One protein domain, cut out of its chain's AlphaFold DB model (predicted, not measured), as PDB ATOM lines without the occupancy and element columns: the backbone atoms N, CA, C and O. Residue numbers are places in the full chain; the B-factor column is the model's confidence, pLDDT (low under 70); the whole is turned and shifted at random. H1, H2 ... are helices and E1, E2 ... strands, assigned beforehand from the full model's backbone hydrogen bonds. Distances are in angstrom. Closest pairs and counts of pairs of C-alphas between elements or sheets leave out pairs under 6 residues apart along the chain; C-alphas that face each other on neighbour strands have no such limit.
ATOM      1  N   TRP A 301     193.196 221.089 220.896       66.25
ATOM      2  CA  TRP A 301     192.365 221.323 219.747       66.25
ATOM      3  C   TRP A 301     190.914 220.818 219.913       66.25
ATOM      4  O   TRP A 301     190.004 221.524 219.484       66.25
ATOM      5  N   LYS A 302     190.667 219.665 220.562       70.62
ATOM      6  CA  LYS A 302     189.325 219.155 220.914       70.62
ATOM      7  C   LYS A 302     188.710 219.903 222.085       70.62
ATOM      8  O   LYS A 302     187.516 220.169 222.038       70.62
ATOM      9  N   GLU A 303     189.483 220.259 223.110       73.06
ATOM     10  CA  GLU A 303     188.973 221.091 224.213       73.06
ATOM     11  C   GLU A 303     188.560 222.478 223.713       73.06
ATOM     12  O   GLU A 303     187.454 222.936 224.000       73.06
ATOM     13  N   ASP A 304     189.405 223.110 222.897       76.50
ATOM     14  CA  ASP A 304     189.110 224.390 222.255       76.50
ATOM     15  C   ASP A 304     187.888 224.286 221.322       76.50
ATOM     16  O   ASP A 304     186.963 225.099 221.405       76.50
ATOM     17  N   LEU A 305     187.809 223.238 220.493       80.44
ATOM     18  CA  LEU A 305     186.657 222.995 219.623       80.44
ATOM     19  C   LEU A 305     185.375 222.712 220.427       80.44
ATOM     20  O   LEU A 305     184.334 223.303 220.142       80.44
ATOM     21  N   SER A 306     185.443 221.883 221.470       82.62
ATOM     22  CA  SER A 306     184.321 221.564 222.364       82.62
ATOM     23  C   SER A 306     183.830 222.808 223.107       82.62
ATOM     24  O   SER A 306     182.623 223.042 223.193       82.62
ATOM     25  N   ALA A 307     184.736 223.678 223.563       82.19
ATOM     26  CA  ALA A 307     184.388 224.952 224.184       82.19
ATOM     27  C   ALA A 307     183.722 225.914 223.186       82.19
ATOM     28  O   ALA A 307     182.686 226.513 223.489       82.19
ATOM     29  N   LYS A 308     184.267 226.044 221.970       83.94
ATOM     30  CA  LYS A 308     183.674 226.869 220.906       83.94
ATOM     31  C   LYS A 308     182.274 226.376 220.518       83.94
ATOM     32  O   LYS A 308     181.361 227.198 220.412       83.94
ATOM     33  N   VAL A 309     182.094 225.063 220.349       86.44
ATOM     34  CA  VAL A 309     180.806 224.429 220.016       86.44
ATOM     35  C   VAL A 309     179.816 224.548 221.176       86.44
ATOM     36  O   VAL A 309     178.663 224.909 220.952       86.44
ATOM     37  N   GLY A 310     180.254 224.343 222.419       85.94
ATOM     38  CA  GLY A 310     179.421 224.509 223.615       85.94
ATOM     39  C   GLY A 310     178.910 225.940 223.774       85.94
ATOM     40  O   GLY A 310     177.709 226.162 223.922       85.94
ATOM     41  N   ASN A 311     179.798 226.925 223.625       84.44
ATOM     42  CA  ASN A 311     179.428 228.340 223.647       84.44
ATOM     43  C   ASN A 311     178.472 228.707 222.503       84.44
ATOM     44  O   ASN A 311     177.567 229.522 222.686       84.44
ATOM     45  N   ALA A 312     178.656 228.115 221.319       86.31
ATOM     46  CA  ALA A 312     177.747 228.309 220.197       86.31
ATOM     47  C   ALA A 312     176.370 227.680 220.449       86.31
ATOM     48  O   ALA A 312     175.359 228.274 220.072       86.31
ATOM     49  N   PHE A 313     176.322 226.515 221.102       85.50
ATOM     50  CA  PHE A 313     175.084 225.826 221.459       85.50
ATOM     51  C   PHE A 313     174.268 226.633 222.468       85.50
ATOM     52  O   PHE A 313     173.086 226.884 222.234       85.50
ATOM     53  N   GLU A 314     174.897 227.139 223.526       84.38
ATOM     54  CA  GLU A 314     174.221 228.002 224.500       84.38
ATOM     55  C   GLU A 314     173.712 229.302 223.863       84.38
ATOM     56  O   GLU A 314     172.569 229.707 224.077       84.38
ATOM     57  N   ALA A 315     174.506 229.905 222.974       82.44
ATOM     58  CA  ALA A 315     174.118 231.096 222.219       82.44
ATOM     59  C   ALA A 315     173.108 230.829 221.082       82.44
ATOM     60  O   ALA A 315     172.696 231.767 220.396       82.44
ATOM     61  N   SER A 316     172.727 229.569 220.836       83.31
ATOM     62  CA  SER A 316     171.808 229.193 219.752       83.31
ATOM     63  C   SER A 316     170.332 229.237 220.135       83.31
ATOM     64  O   SER A 316     169.469 229.105 219.259       83.31
ATOM     65  N   ARG A 317     170.039 229.389 221.430       85.69
ATOM     66  CA  ARG A 317     168.681 229.335 221.965       85.69
ATOM     67  C   ARG A 317     167.818 230.464 221.386       85.69
ATOM     68  O   ARG A 317     168.264 231.601 221.247       85.69
ATOM     69  N   ASP A 318     166.590 230.135 221.003       78.75
ATOM     70  CA  ASP A 318     165.589 231.087 220.532       78.75
ATOM     71  C   ASP A 318     164.943 231.863 221.698       78.75
ATOM     72  O   ASP A 318     165.304 231.692 222.864       78.75
ATOM     73  N   ALA A 319     163.963 232.720 221.396       78.31
ATOM     74  CA  ALA A 319     163.256 233.517 222.404       78.31
ATOM     75  C   ALA A 319     162.535 232.673 223.480       78.31
ATOM     76  O   ALA A 319     162.212 233.195 224.542       78.31
ATOM     77  N   ASN A 320     162.310 231.380 223.223       79.75
ATOM     78  CA  ASN A 320     161.694 230.430 224.149       79.75
ATOM     79  C   ASN A 320     162.735 229.537 224.848       79.75
ATOM     80  O   ASN A 320     162.373 228.551 225.490       79.75
ATOM     81  N   GLY A 321     164.027 229.842 224.698       79.81
ATOM     82  CA  GLY A 321     165.120 229.074 225.279       79.81
ATOM     83  C   GLY A 321     165.420 227.757 224.558       79.81
ATOM     84  O   GLY A 321     166.205 226.965 225.078       79.81
ATOM     85  N   ARG A 322     164.822 227.497 223.384       83.00
ATOM     86  CA  ARG A 322     165.020 226.246 222.634       83.00
ATOM     87  C   ARG A 322     166.169 226.377 221.632       83.00
ATOM     88  O   ARG A 322     166.216 227.375 220.915       83.00
ATOM     89  N   PRO A 323     167.079 225.394 221.524       83.31
ATOM     90  CA  PRO A 323     168.152 225.425 220.532       83.31
ATOM     91  C   PRO A 323     167.615 225.533 219.097       83.31
ATOM     92  O   PRO A 323     166.773 224.741 218.668       83.31
ATOM     93  N   ASN A 324     168.115 226.508 218.334       88.56
ATOM     94  CA  ASN A 324     167.754 226.705 216.933       88.56
ATOM     95  C   ASN A 324     168.947 226.406 216.020       88.56
ATOM     96  O   ASN A 324     169.996 227.036 216.136       88.56
ATOM     97  N   LEU A 325     168.769 225.496 215.062       86.50
ATOM     98  CA  LEU A 325     169.831 225.009 214.180       86.50
ATOM     99  C   LEU A 325     170.467 226.119 213.326       86.50
ATOM    100  O   LEU A 325     171.681 226.131 213.130       86.50
ATOM    101  N   ASN A 326     169.676 227.070 212.816       85.56
ATOM    102  CA  ASN A 326     170.209 228.171 212.006       85.56
ATOM    103  C   ASN A 326     171.016 229.157 212.861       85.56
ATOM    104  O   ASN A 326     172.064 229.632 212.421       85.56
ATOM    105  N   ASN A 327     170.561 229.438 214.085       86.00
ATOM    106  CA  ASN A 327     171.318 230.256 215.033       86.00
ATOM    107  C   ASN A 327     172.591 229.542 215.482       86.00
ATOM    108  O   ASN A 327     173.651 230.157 215.493       86.00
ATOM    109  N   PHE A 328     172.506 228.245 215.776       88.19
ATOM    110  CA  PHE A 328     173.645 227.411 216.142       88.19
ATOM    111  C   PHE A 328     174.719 227.423 215.054       88.19
ATOM    112  O   PHE A 328     175.853 227.819 215.309       88.19
ATOM    113  N   ALA A 329     174.343 227.118 213.810       86.00
ATOM    114  CA  ALA A 329     175.254 227.155 212.671       86.00
ATOM    115  C   ALA A 329     175.868 228.551 212.459       86.00
ATOM    116  O   ALA A 329     177.053 228.676 212.155       86.00
ATOM    117  N   ARG A 330     175.097 229.627 212.673       83.56
ATOM    118  CA  ARG A 330     175.618 231.001 212.610       83.56
ATOM    119  C   ARG A 330     176.637 231.281 213.719       83.56
ATOM    120  O   ARG A 330     177.646 231.927 213.449       83.56
ATOM    121  N   GLN A 331     176.387 230.808 214.937       84.38
ATOM    122  CA  GLN A 331     177.293 230.957 216.078       84.38
ATOM    123  C   GLN A 331     178.580 230.139 215.909       84.38
ATOM    124  O   GLN A 331     179.654 230.628 216.264       84.38
ATOM    125  N   CYS A 332     178.498 228.947 215.320       86.06
ATOM    126  CA  CYS A 332     179.668 228.155 214.941       86.06
ATOM    127  C   CYS A 332     180.502 228.865 213.864       86.06
ATOM    128  O   CYS A 332     181.709 229.022 214.035       86.06
ATOM    129  N   ASN A 333     179.864 229.427 212.831       82.94
ATOM    130  CA  ASN A 333     180.569 230.155 211.768       82.94
ATOM    131  C   ASN A 333     181.356 231.366 212.290       82.94
ATOM    132  O   ASN A 333     182.453 231.636 211.810       82.94
ATOM    133  N   LEU A 334     180.823 232.095 213.281       81.25
ATOM    134  CA  LEU A 334     181.534 233.212 213.927       81.25
ATOM    135  C   LEU A 334     182.824 232.772 214.632       81.25
ATOM    136  O   LEU A 334     183.696 233.596 214.884       81.25
ATOM    137  N   ARG A 335     182.938 231.481 214.949       80.31
ATOM    138  CA  ARG A 335     184.086 230.854 215.611       80.31
ATOM    139  C   ARG A 335     184.957 230.062 214.631       80.31
ATOM    140  O   ARG A 335     185.839 229.333 215.068       80.31
ATOM    141  N   GLY A 336     184.710 230.201 213.325       78.88
ATOM    142  CA  GLY A 336     185.436 229.487 212.276       78.88
ATOM    143  C   GLY A 336     185.071 228.008 212.160       78.88
ATOM    144  O   GLY A 336     185.846 227.250 211.595       78.88
ATOM    145  N   ILE A 337     183.918 227.585 212.686       85.38
ATOM    146  CA  ILE A 337     183.495 226.182 212.681       85.38
ATOM    147  C   ILE A 337     182.351 225.997 211.696       85.38
ATOM    148  O   ILE A 337     181.309 226.640 211.837       85.38
ATOM    149  N   ALA A 338     182.528 225.076 210.754       85.56
ATOM    150  CA  ALA A 338     181.446 224.607 209.910       85.56
ATOM    151  C   ALA A 338     180.684 223.447 210.572       85.56
ATOM    152  O   ALA A 338     181.283 222.599 211.231       85.56
ATOM    153  N   VAL A 339     179.363 223.415 210.384       87.00
ATOM    154  CA  VAL A 339     178.441 222.403 210.922       87.00
ATOM    155  C   VAL A 339     177.707 221.716 209.775       87.00
ATOM    156  O   VAL A 339     177.025 222.377 208.987       87.00
ATOM    157  N   GLN A 340     177.794 220.390 209.710       83.94
ATOM    158  CA  GLN A 340     177.085 219.553 208.741       83.94
ATOM    159  C   GLN A 340     176.295 218.441 209.436       83.94
ATOM    160  O   GLN A 340     176.519 218.155 210.607       83.94
ATOM    161  N   PHE A 341     175.373 217.820 208.700       78.88
ATOM    162  CA  PHE A 341     174.765 216.552 209.097       78.88
ATOM    163  C   PHE A 341     175.436 215.415 208.332       78.88
ATOM    164  O   PHE A 341     175.556 215.489 207.107       78.88
ATOM    165  N   ALA A 342     175.840 214.374 209.051       72.12
ATOM    166  CA  ALA A 342     176.215 213.088 208.497       72.12
ATOM    167  C   ALA A 342     174.980 212.353 207.941       72.12
ATOM    168  O   ALA A 342     173.830 212.716 208.199       72.12
ATOM    169  N   ASN A 343     175.222 211.296 207.162       70.25
ATOM    170  CA  ASN A 343     174.159 210.506 206.527       70.25
ATOM    171  C   ASN A 343     173.244 209.791 207.537       70.25
ATOM    172  O   ASN A 343     172.105 209.476 207.207       70.25
ATOM    173  N   ASP A 344     173.740 209.544 208.748       68.50
ATOM    174  CA  ASP A 344     173.011 208.969 209.885       68.50
ATOM    175  C   ASP A 344     172.264 210.027 210.720       68.50
ATOM    176  O   ASP A 344     171.590 209.688 211.689       68.50
ATOM    177  N   GLY A 345     172.332 211.304 210.328       68.50
ATOM    178  CA  GLY A 345     171.680 212.411 211.024       68.50
ATOM    179  C   GLY A 345     172.495 213.003 212.173       68.50
ATOM    180  O   GLY A 345     172.015 213.933 212.821       68.50
ATOM    181  N   GLU A 346     173.722 212.532 212.411       77.00
ATOM    182  CA  GLU A 346     174.608 213.100 213.426       77.00
ATOM    183  C   GLU A 346     175.228 214.431 212.966       77.00
ATOM    184  O   GLU A 346     175.401 214.675 211.771       77.00
ATOM    185  N   LEU A 347     175.589 215.314 213.901       83.06
ATOM    186  CA  LEU A 347     176.307 216.545 213.575       83.06
ATOM    187  C   LEU A 347     177.807 216.291 213.370       83.06
ATOM    188  O   LEU A 347     178.452 215.589 214.144       83.06
ATOM    189  N   LEU A 348     178.361 216.937 212.346       85.62
ATOM    190  CA  LEU A 348     179.781 216.978 212.011       85.62
ATOM    191  C   LEU A 348     180.298 218.410 212.153       85.62
ATOM    192  O   LEU A 348     179.678 219.349 211.647       85.62
ATOM    193  N   PHE A 349     181.456 218.566 212.788       86.56
ATOM    194  CA  PHE A 349     182.130 219.846 212.982       86.56
ATOM    195  C   PHE A 349     183.446 219.887 212.210       86.56
ATOM    196  O   PHE A 349     184.222 218.937 212.254       86.56
ATOM    197  N   THR A 350     183.709 220.993 211.516       84.31
ATOM    198  CA  THR A 350     184.992 221.253 210.840       84.31
ATOM    199  C   THR A 350     185.541 222.593 211.315       84.31
ATOM    200  O   THR A 350     184.916 223.620 211.052       84.31
ATOM    201  N   ASP A 351     186.681 222.615 212.011       80.31
ATOM    202  CA  ASP A 351     187.354 223.872 212.378       80.31
ATOM    203  C   ASP A 351     188.221 224.354 211.210       80.31
ATOM    204  O   ASP A 351     189.183 223.697 210.816       80.31
ATOM    205  N   ALA A 352     187.904 225.528 210.672       68.94
ATOM    206  CA  ALA A 352     188.629 226.146 209.568       68.94
ATOM    207  C   ALA A 352     190.054 226.592 209.938       68.94
ATOM    208  O   ALA A 352     190.819 227.003 209.062       68.94
ATOM    209  N   ASN A 353     190.403 226.580 211.225       66.38
ATOM    210  CA  ASN A 353     191.725 226.939 211.733       66.38
ATOM    211  C   ASN A 353     192.607 225.718 212.015       66.38
ATOM    212  O   ASN A 353     193.769 225.891 212.374       66.38
ATOM    213  N   GLN A 354     192.079 224.501 211.860       62.25
ATOM    214  CA  GLN A 354     192.814 223.263 212.097       62.25
ATOM    215  C   GLN A 354     192.906 222.422 210.820       62.25
ATOM    216  O   GLN A 354     192.065 222.512 209.927       62.25
ATOM    217  N   HIS A 355     193.956 221.603 210.721       55.84
ATOM    218  CA  HIS A 355     194.160 220.678 209.606       55.84
ATOM    219  C   HIS A 355     192.994 219.684 209.538       55.84
ATOM    220  O   HIS A 355     192.914 218.826 210.404       55.84
ATOM    221  N   HIS A 356     192.091 219.824 208.563       53.31
ATOM    222  CA  HIS A 356     191.043 218.874 208.141       53.31
ATOM    223  C   HIS A 356     190.623 217.752 209.092       53.31
ATOM    224  O   HIS A 356     190.563 216.587 208.703       53.31
ATOM    225  N   LYS A 357     190.247 218.082 210.324       63.16
ATOM    226  CA  LYS A 357     189.602 217.117 211.207       63.16
ATOM    227  C   LYS A 357     188.119 217.428 211.211       63.16
ATOM    228  O   LYS A 357     187.656 218.314 211.924       63.16
ATOM    229  N   GLN A 358     187.386 216.717 210.358       75.69
ATOM    230  CA  GLN A 358     185.956 216.551 210.574       75.69
ATOM    231  C   GLN A 358     185.787 215.696 211.825       75.69
ATOM    232  O   GLN A 358     186.311 214.585 211.893       75.69
ATOM    233  N   VAL A 359     185.082 216.222 212.818       77.56
ATOM    234  CA  VAL A 359     184.817 215.510 214.067       77.56
ATOM    235  C   VAL A 359     183.320 215.343 214.222       77.56
ATOM    236  O   VAL A 359     182.563 216.313 214.128       77.56
ATOM    237  N   ARG A 360     182.889 214.102 214.434       79.19
ATOM    238  CA  ARG A 360     181.505 213.786 214.790       79.19
ATOM    239  C   ARG A 360     181.188 214.276 216.199       79.19
ATOM    240  O   ARG A 360     182.077 214.397 217.039       79.19
ATOM    241  N   ALA A 361     179.924 214.591 216.450       76.00
ATOM    242  CA  ALA A 361     179.490 215.125 217.730       76.00
ATOM    243  C   ALA A 361     179.801 214.181 218.902       76.00
ATOM    244  O   ALA A 361     180.304 214.651 219.920       76.00
ATOM    245  N   ASP A 362     179.568 212.877 218.739       72.75
ATOM    246  CA  ASP A 362     179.904 211.824 219.704       72.75
ATOM    247  C   ASP A 362     181.397 211.783 220.074       72.75
ATOM    248  O   ASP A 362     181.748 211.651 221.246       72.75
ATOM    249  N   ASN A 363     182.262 211.976 219.081       70.31
ATOM    250  CA  ASN A 363     183.716 211.940 219.178       70.31
ATOM    251  C   ASN A 363     184.315 213.265 219.677       70.31
ATOM    252  O   ASN A 363     185.484 213.301 220.074       70.31
ATOM    253  N   LEU A 364     183.543 214.358 219.628       73.31
ATOM    254  CA  LEU A 364     183.931 215.658 220.174       73.31
ATOM    255  C   LEU A 364     183.606 215.750 221.669       73.31
ATOM    256  O   LEU A 364     184.465 216.132 222.459       73.31
ATOM    257  N   ASP A 365     182.366 215.438 222.045       73.25
ATOM    258  CA  ASP A 365     181.916 215.312 223.433       73.25
ATOM    259  C   ASP A 365     180.548 214.600 223.436       73.25
ATOM    260  O   ASP A 365     179.626 215.072 222.758       73.25
ATOM    261  N   PRO A 366     180.350 213.530 224.228       70.81
ATOM    262  CA  PRO A 366     179.082 212.800 224.288       70.81
ATOM    263  C   PRO A 366     177.844 213.681 224.539       70.81
ATOM    264  O   PRO A 366     176.737 213.331 224.117       70.81
ATOM    265  N   LYS A 367     177.995 214.850 225.185       77.00
ATOM    266  CA  LYS A 367     176.889 215.804 225.374       77.00
ATOM    267  C   LYS A 367     176.353 216.361 224.051       77.00
ATOM    268  O   LYS A 367     175.167 216.664 223.960       77.00
ATOM    269  N   PHE A 368     177.187 216.476 223.014       74.00
ATOM    270  CA  PHE A 368     176.774 217.007 221.716       74.00
ATOM    271  C   PHE A 368     176.003 215.995 220.874       74.00
ATOM    272  O   PHE A 368     175.125 216.401 220.114       74.00
ATOM    273  N   SER A 369     176.259 214.700 221.067       68.81
ATOM    274  CA  SER A 369     175.418 213.641 220.504       68.81
ATOM    275  C   SER A 369     173.981 213.763 221.039       68.81
ATOM    276  O   SER A 369     173.035 213.820 220.259       68.81
ATOM    277  N   ARG A 370     173.805 214.004 222.347       68.81
ATOM    278  CA  ARG A 370     172.478 214.273 222.945       68.81
ATOM    279  C   ARG A 370     171.866 215.591 222.465       68.81
ATOM    280  O   ARG A 370     170.671 215.675 222.208       68.81
ATOM    281  N   ASN A 371     172.688 216.623 222.290       67.50
ATOM    282  CA  ASN A 371     172.231 217.907 221.761       67.50
ATOM    283  C   ASN A 371     171.780 217.833 220.294       67.50
ATOM    284  O   ASN A 371     171.008 218.691 219.862       67.50
ATOM    285  N   SER A 372     172.227 216.830 219.528       67.31
ATOM    286  CA  SER A 372     171.785 216.629 218.143       67.31
ATOM    287  C   SER A 372     170.278 216.347 218.053       67.31
ATOM    288  O   SER A 372     169.614 216.849 217.142       67.31
ATOM    289  N   GLU A 373     169.704 215.682 219.063       72.75
ATOM    290  CA  GLU A 373     168.264 215.420 219.164       72.75
ATOM    291  C   GLU A 373     167.443 216.717 219.219       72.75
ATOM    292  O   GLU A 373     166.354 216.792 218.646       72.75
ATOM    293  N   ALA A 374     167.979 217.779 219.832       75.50
ATOM    294  CA  ALA A 374     167.308 219.077 219.932       75.50
ATOM    295  C   ALA A 374     167.127 219.768 218.566       75.50
ATOM    296  O   ALA A 374     166.283 220.659 218.417       75.50
ATOM    297  N   PHE A 375     167.897 219.355 217.556       78.25
ATOM    298  CA  PHE A 375     167.805 219.860 216.189       78.25
ATOM    299  C   PHE A 375     167.019 218.939 215.251       78.25
ATOM    300  O   PHE A 375     166.853 219.277 214.076       78.25
ATOM    301  N   ASN A 376     166.507 217.808 215.746       71.94
ATOM    302  CA  ASN A 376     165.771 216.855 214.928       71.94
ATOM    303  C   ASN A 376     164.544 217.520 214.269       71.94
ATOM    304  O   ASN A 376     163.797 218.273 214.895       71.94
ATOM    305  N   GLY A 377     164.367 217.293 212.967       71.94
ATOM    306  CA  GLY A 377     163.319 217.924 212.157       71.94
ATOM    307  C   GLY A 377     163.566 219.390 211.763       71.94
ATOM    308  O   GLY A 377     162.829 219.918 210.925       71.94
ATOM    309  N   GLN A 378     164.603 220.056 212.285       81.44
ATOM    310  CA  GLN A 378     164.984 221.401 211.842       81.44
ATOM    311  C   GLN A 378     165.781 221.334 210.532       81.44
ATOM    312  O   GLN A 378     166.576 220.425 210.304       81.44
ATOM    313  N   LYS A 379     165.596 222.323 209.651       81.50
ATOM    314  CA  LYS A 379     166.345 222.424 208.389       81.50
ATOM    315  C   LYS A 379     167.201 223.679 208.367       81.50
ATOM    316  O   LYS A 379     166.723 224.782 208.642       81.50
ATOM    317  N   MET A 380     168.463 223.507 207.982       83.31
ATOM    318  CA  MET A 380     169.358 224.632 207.748       83.31
ATOM    319  C   MET A 380     168.910 225.403 206.500       83.31
ATOM    320  O   MET A 380     168.562 224.812 205.474       83.31
ATOM    321  N   SER A 381     168.891 226.732 206.584       83.75
ATOM    322  CA  SER A 381     168.519 227.590 205.458       83.75
ATOM    323  C   SER A 381     169.545 227.486 204.322       83.75
ATOM    324  O   SER A 381     170.738 227.292 204.558       83.75
ATOM    325  N   LYS A 382     169.086 227.645 203.072       80.06
ATOM    326  CA  LYS A 382     169.950 227.550 201.879       80.06
ATOM    327  C   LYS A 382     171.192 228.463 201.941       80.06
ATOM    328  O   LYS A 382     172.271 227.953 201.652       80.06
ATOM    329  N   PRO A 383     171.092 229.746 202.355       76.69
ATOM    330  CA  PRO A 383     172.262 230.626 202.436       76.69
ATOM    331  C   PRO A 383     173.282 230.169 203.483       76.69
ATOM    332  O   PRO A 383     174.486 230.269 203.272       76.69
ATOM    333  N   LEU A 384     172.811 229.632 204.615       77.38
ATOM    334  CA  LEU A 384     173.692 229.086 205.646       77.38
ATOM    335  C   LEU A 384     174.408 227.835 205.149       77.38
ATOM    336  O   LEU A 384     175.610 227.737 205.348       77.38
ATOM    337  N   LYS A 385     173.701 226.936 204.454       80.25
ATOM    338  CA  LYS A 385     174.289 225.717 203.886       80.25
ATOM    339  C   LYS A 385     175.406 226.027 202.880       80.25
ATOM    340  O   LYS A 385     176.477 225.447 202.979       80.25
ATOM    341  N   GLN A 386     175.196 227.005 201.994       79.19
ATOM    342  CA  GLN A 386     176.237 227.479 201.067       79.19
ATOM    343  C   GLN A 386     177.474 227.995 201.810       79.19
ATOM    344  O   GLN A 386     178.596 227.637 201.467       79.19
ATOM    345  N   LYS A 387     177.269 228.763 202.884       76.88
ATOM    346  CA  LYS A 387     178.361 229.272 203.717       76.88
ATOM    347  C   LYS A 387     179.119 228.166 204.467       76.88
ATOM    348  O   LYS A 387     180.321 228.303 204.663       76.88
ATOM    349  N   GLN A 388     178.450 227.077 204.867       81.50
ATOM    350  CA  GLN A 388     179.123 225.897 205.432       81.50
ATOM    351  C   GLN A 388     180.078 225.274 204.406       81.50
ATOM    352  O   GLN A 388     181.245 225.033 204.707       81.50
ATOM    353  N   ASP A 389     179.596 225.079 203.177       81.69
ATOM    354  CA  ASP A 389     180.377 224.474 202.095       81.69
ATOM    355  C   ASP A 389     181.569 225.358 201.677       81.69
ATOM    356  O   ASP A 389     182.633 224.841 201.345       81.69
ATOM    357  N   GLU A 390     181.422 226.686 201.716       79.50
ATOM    358  CA  GLU A 390     182.512 227.642 201.457       79.50
ATOM    359  C   GLU A 390     183.633 227.558 202.501       79.50
ATOM    360  O   GLU A 390     184.810 227.534 202.136       79.50
ATOM    361  N   ILE A 391     183.286 227.483 203.792       73.56
ATOM    362  CA  ILE A 391     184.265 227.365 204.884       73.56
ATOM    363  C   ILE A 391     185.059 226.060 204.746       73.56
ATOM    364  O   ILE A 391     186.282 226.052 204.905       73.56
ATOM    365  N   ILE A 392     184.380 224.969 204.394       76.25
ATOM    366  CA  ILE A 392     185.005 223.656 204.205       76.25
ATOM    367  C   ILE A 392     185.961 223.690 203.006       76.25
ATOM    368  O   ILE A 392     187.149 223.420 203.174       76.25
ATOM    369  N   LYS A 393     185.503 224.170 201.843       74.31
ATOM    370  CA  LYS A 393     186.337 224.286 200.630       74.31
ATOM    371  C   LYS A 393     187.549 225.203 200.807       74.31
ATOM    372  O   LYS A 393     188.626 224.900 200.308       74.31
ATOM    373  N   SER A 394     187.394 226.323 201.515       67.69
ATOM    374  CA  SER A 394     188.509 227.234 201.824       67.69
ATOM    375  C   SER A 394     189.548 226.589 202.745       67.69
ATOM    376  O   SER A 394     190.736 226.917 202.692       67.69
ATOM    377  N   THR A 395     189.111 225.673 203.606       62.22
ATOM    378  CA  THR A 395     190.022 224.875 204.425       62.22
ATOM    379  C   THR A 395     190.754 223.865 203.533       62.22
ATOM    380  O   THR A 395     191.968 223.741 203.676       62.22
ATOM    381  N   ASP A 396     190.064 223.243 202.559       59.38
ATOM    382  CA  ASP A 396     190.624 222.224 201.636       59.38
ATOM    383  C   ASP A 396     191.749 222.816 200.779       59.38
ATOM    384  O   ASP A 396     192.836 222.249 200.657       59.38
ATOM    385  N   GLN A 397     191.527 224.029 200.270       56.78
ATOM    386  CA  GLN A 397     192.498 224.761 199.455       56.78
ATOM    387  C   GLN A 397     193.754 225.182 200.235       56.78
ATOM    388  O   GLN A 397     194.864 225.002 199.738       56.78
ATOM    389  N   ARG A 398     193.612 225.670 201.478       56.81
ATOM    390  CA  ARG A 398     194.764 226.062 202.318       56.81
ATOM    391  C   ARG A 398     195.707 224.898 202.626       56.81
ATOM    392  O   ARG A 398     196.893 225.123 202.858       56.81
ATOM    393  N   ASN A 399     195.205 223.664 202.627       51.62
ATOM    394  CA  ASN A 399     196.044 222.489 202.842       51.62
ATOM    395  C   ASN A 399     196.794 222.063 201.572       51.62
ATOM    396  O   ASN A 399     197.942 221.645 201.689       51.62
ATOM    397  N   HIS A 400     196.218 222.256 200.379       50.28
ATOM    398  CA  HIS A 400     196.927 222.039 199.107       50.28
ATOM    399  C   HIS A 400     198.042 223.072 198.852       50.28
ATOM    400  O   HIS A 400     199.092 222.738 198.306       50.28
ATOM    401  N   GLU A 401     197.859 224.325 199.277       47.47
ATOM    402  CA  GLU A 401     198.893 225.364 199.134       47.47
ATOM    403  C   GLU A 401     200.091 225.135 200.071       47.47
ATOM    404  O   GLU A 401     201.237 225.369 199.688       47.47
ATOM    405  N   ARG A 402     199.858 224.624 201.290       42.78
ATOM    406  CA  ARG A 402     200.937 224.296 202.240       42.78
ATOM    407  C   ARG A 402     201.685 223.005 201.902       42.78
ATOM    408  O   ARG A 402     202.870 222.933 202.209       42.78
ATOM    409  N   SER A 403     201.047 222.022 201.261       43.50
ATOM    410  CA  SER A 403     201.747 220.826 200.767       43.50
ATOM    411  C   SER A 403     202.695 221.154 199.608       43.50
ATOM    412  O   SER A 403     203.819 220.669 199.593       43.50
ATOM    413  N   HIS A 404     202.322 222.070 198.705       37.47
ATOM    414  CA  HIS A 404     203.227 222.534 197.640       37.47
ATOM    415  C   HIS A 404     204.413 223.377 198.139       37.47
ATOM    416  O   HIS A 404     205.463 223.410 197.495       37.47
ATOM    417  N   ALA A 405     204.281 224.037 199.292       37.09
ATOM    418  CA  ALA A 405     205.391 224.755 199.917       37.09
ATOM    419  C   ALA A 405     206.448 223.815 200.535       37.09
ATOM    420  O   ALA A 405     207.597 224.223 200.683       37.09
TER     421      ALA A 405
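What this domain is: This is residues 301 to 405 of the 422 residues of an uncharacterized protein of Coprococcus comes (UniProt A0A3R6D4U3). A small antiparallel sheet of three strands forms the middle, with helices H1, H2 and H4 on one face and the long helix H5 running slantwise over the other. H1 and H2 make a helical hairpin, and the last residues of H5, 400 to 405, stick out from the body. The printed part has 105 residues, with five named helices and three named strands in the order H1 H2 E1 E2 E3 H3 H4 H5; the sheet's order is E1 E2 E3 and the class is mostly helix. It is compact, with a radius of gyration of the C-alphas of 13.7 A, yet elongated in outline, spanning 50 by 29 by 25 A.

Where its parts are: The sheet holds E1, residues 337 to 341, 13.5 A long, E2, residues 347 to 351, 13.3 A, and E3, residues 358 to 360. H5, residues 382 to 405, is 35.6 A long and ends at C-alpha 405 (205.391, 224.755, 199.917). H1, residues 301 to 314, begins at C-alpha 301 (192.365, 221.323, 219.747) and measures 19.9 A. H2 is residues 325 to 333, H3 residues 361 to 364 and H4 residues 366 to 373.

How they stand to each other: E1, E2 and E3 form a meander, each strand the antiparallel neighbour of the one before. N 338 and O 350 are 2.8 A apart across the hairpin E1 and E2, and N 349 and O 359 are 2.8 A apart across the hairpin E2 and E3. There are three layers, helices on both faces of the sheet: H1, H2 and H4 on one, H5 on the other. H5 lies over E1 and E2 at a height over the sheet of 10.5 A, slantwise to the strands at 47 degrees to E2 on the local plane; the closest C-alphas of H5 and E1 are those of Gln 388 and Ala 338, 5.2 A. H2 lies over none of the strands, at a height of 4.7 A. H1 and H2 touch at a steep tilt of 40 degrees, opposite ways, through residues 308 to 313 of H1 alone; their closest C-alphas are those of Ala 312 and Gln 331, 4.9 A. H3 only grazes the sheet and touches H4, the C-alphas of Asp 362 and Ser 369 being closest at 4.9 A. H1 and H5 are apart. Every O i to N i+4 pair is within hydrogen-bond range in H1, H2 and H5, 3 of 4 in H4; H3 is too short for one.

The domain as a whole: The C-alphas farthest apart, those of Asn 320 and Ala 405, are 50.3 A apart. The printed part has no cut and no long link. Mean pLDDT of the printed part is 75.0; residue 301 and residues 344 to 345, 352 to 357, 369 to 372 and 394 to 405 are under 70.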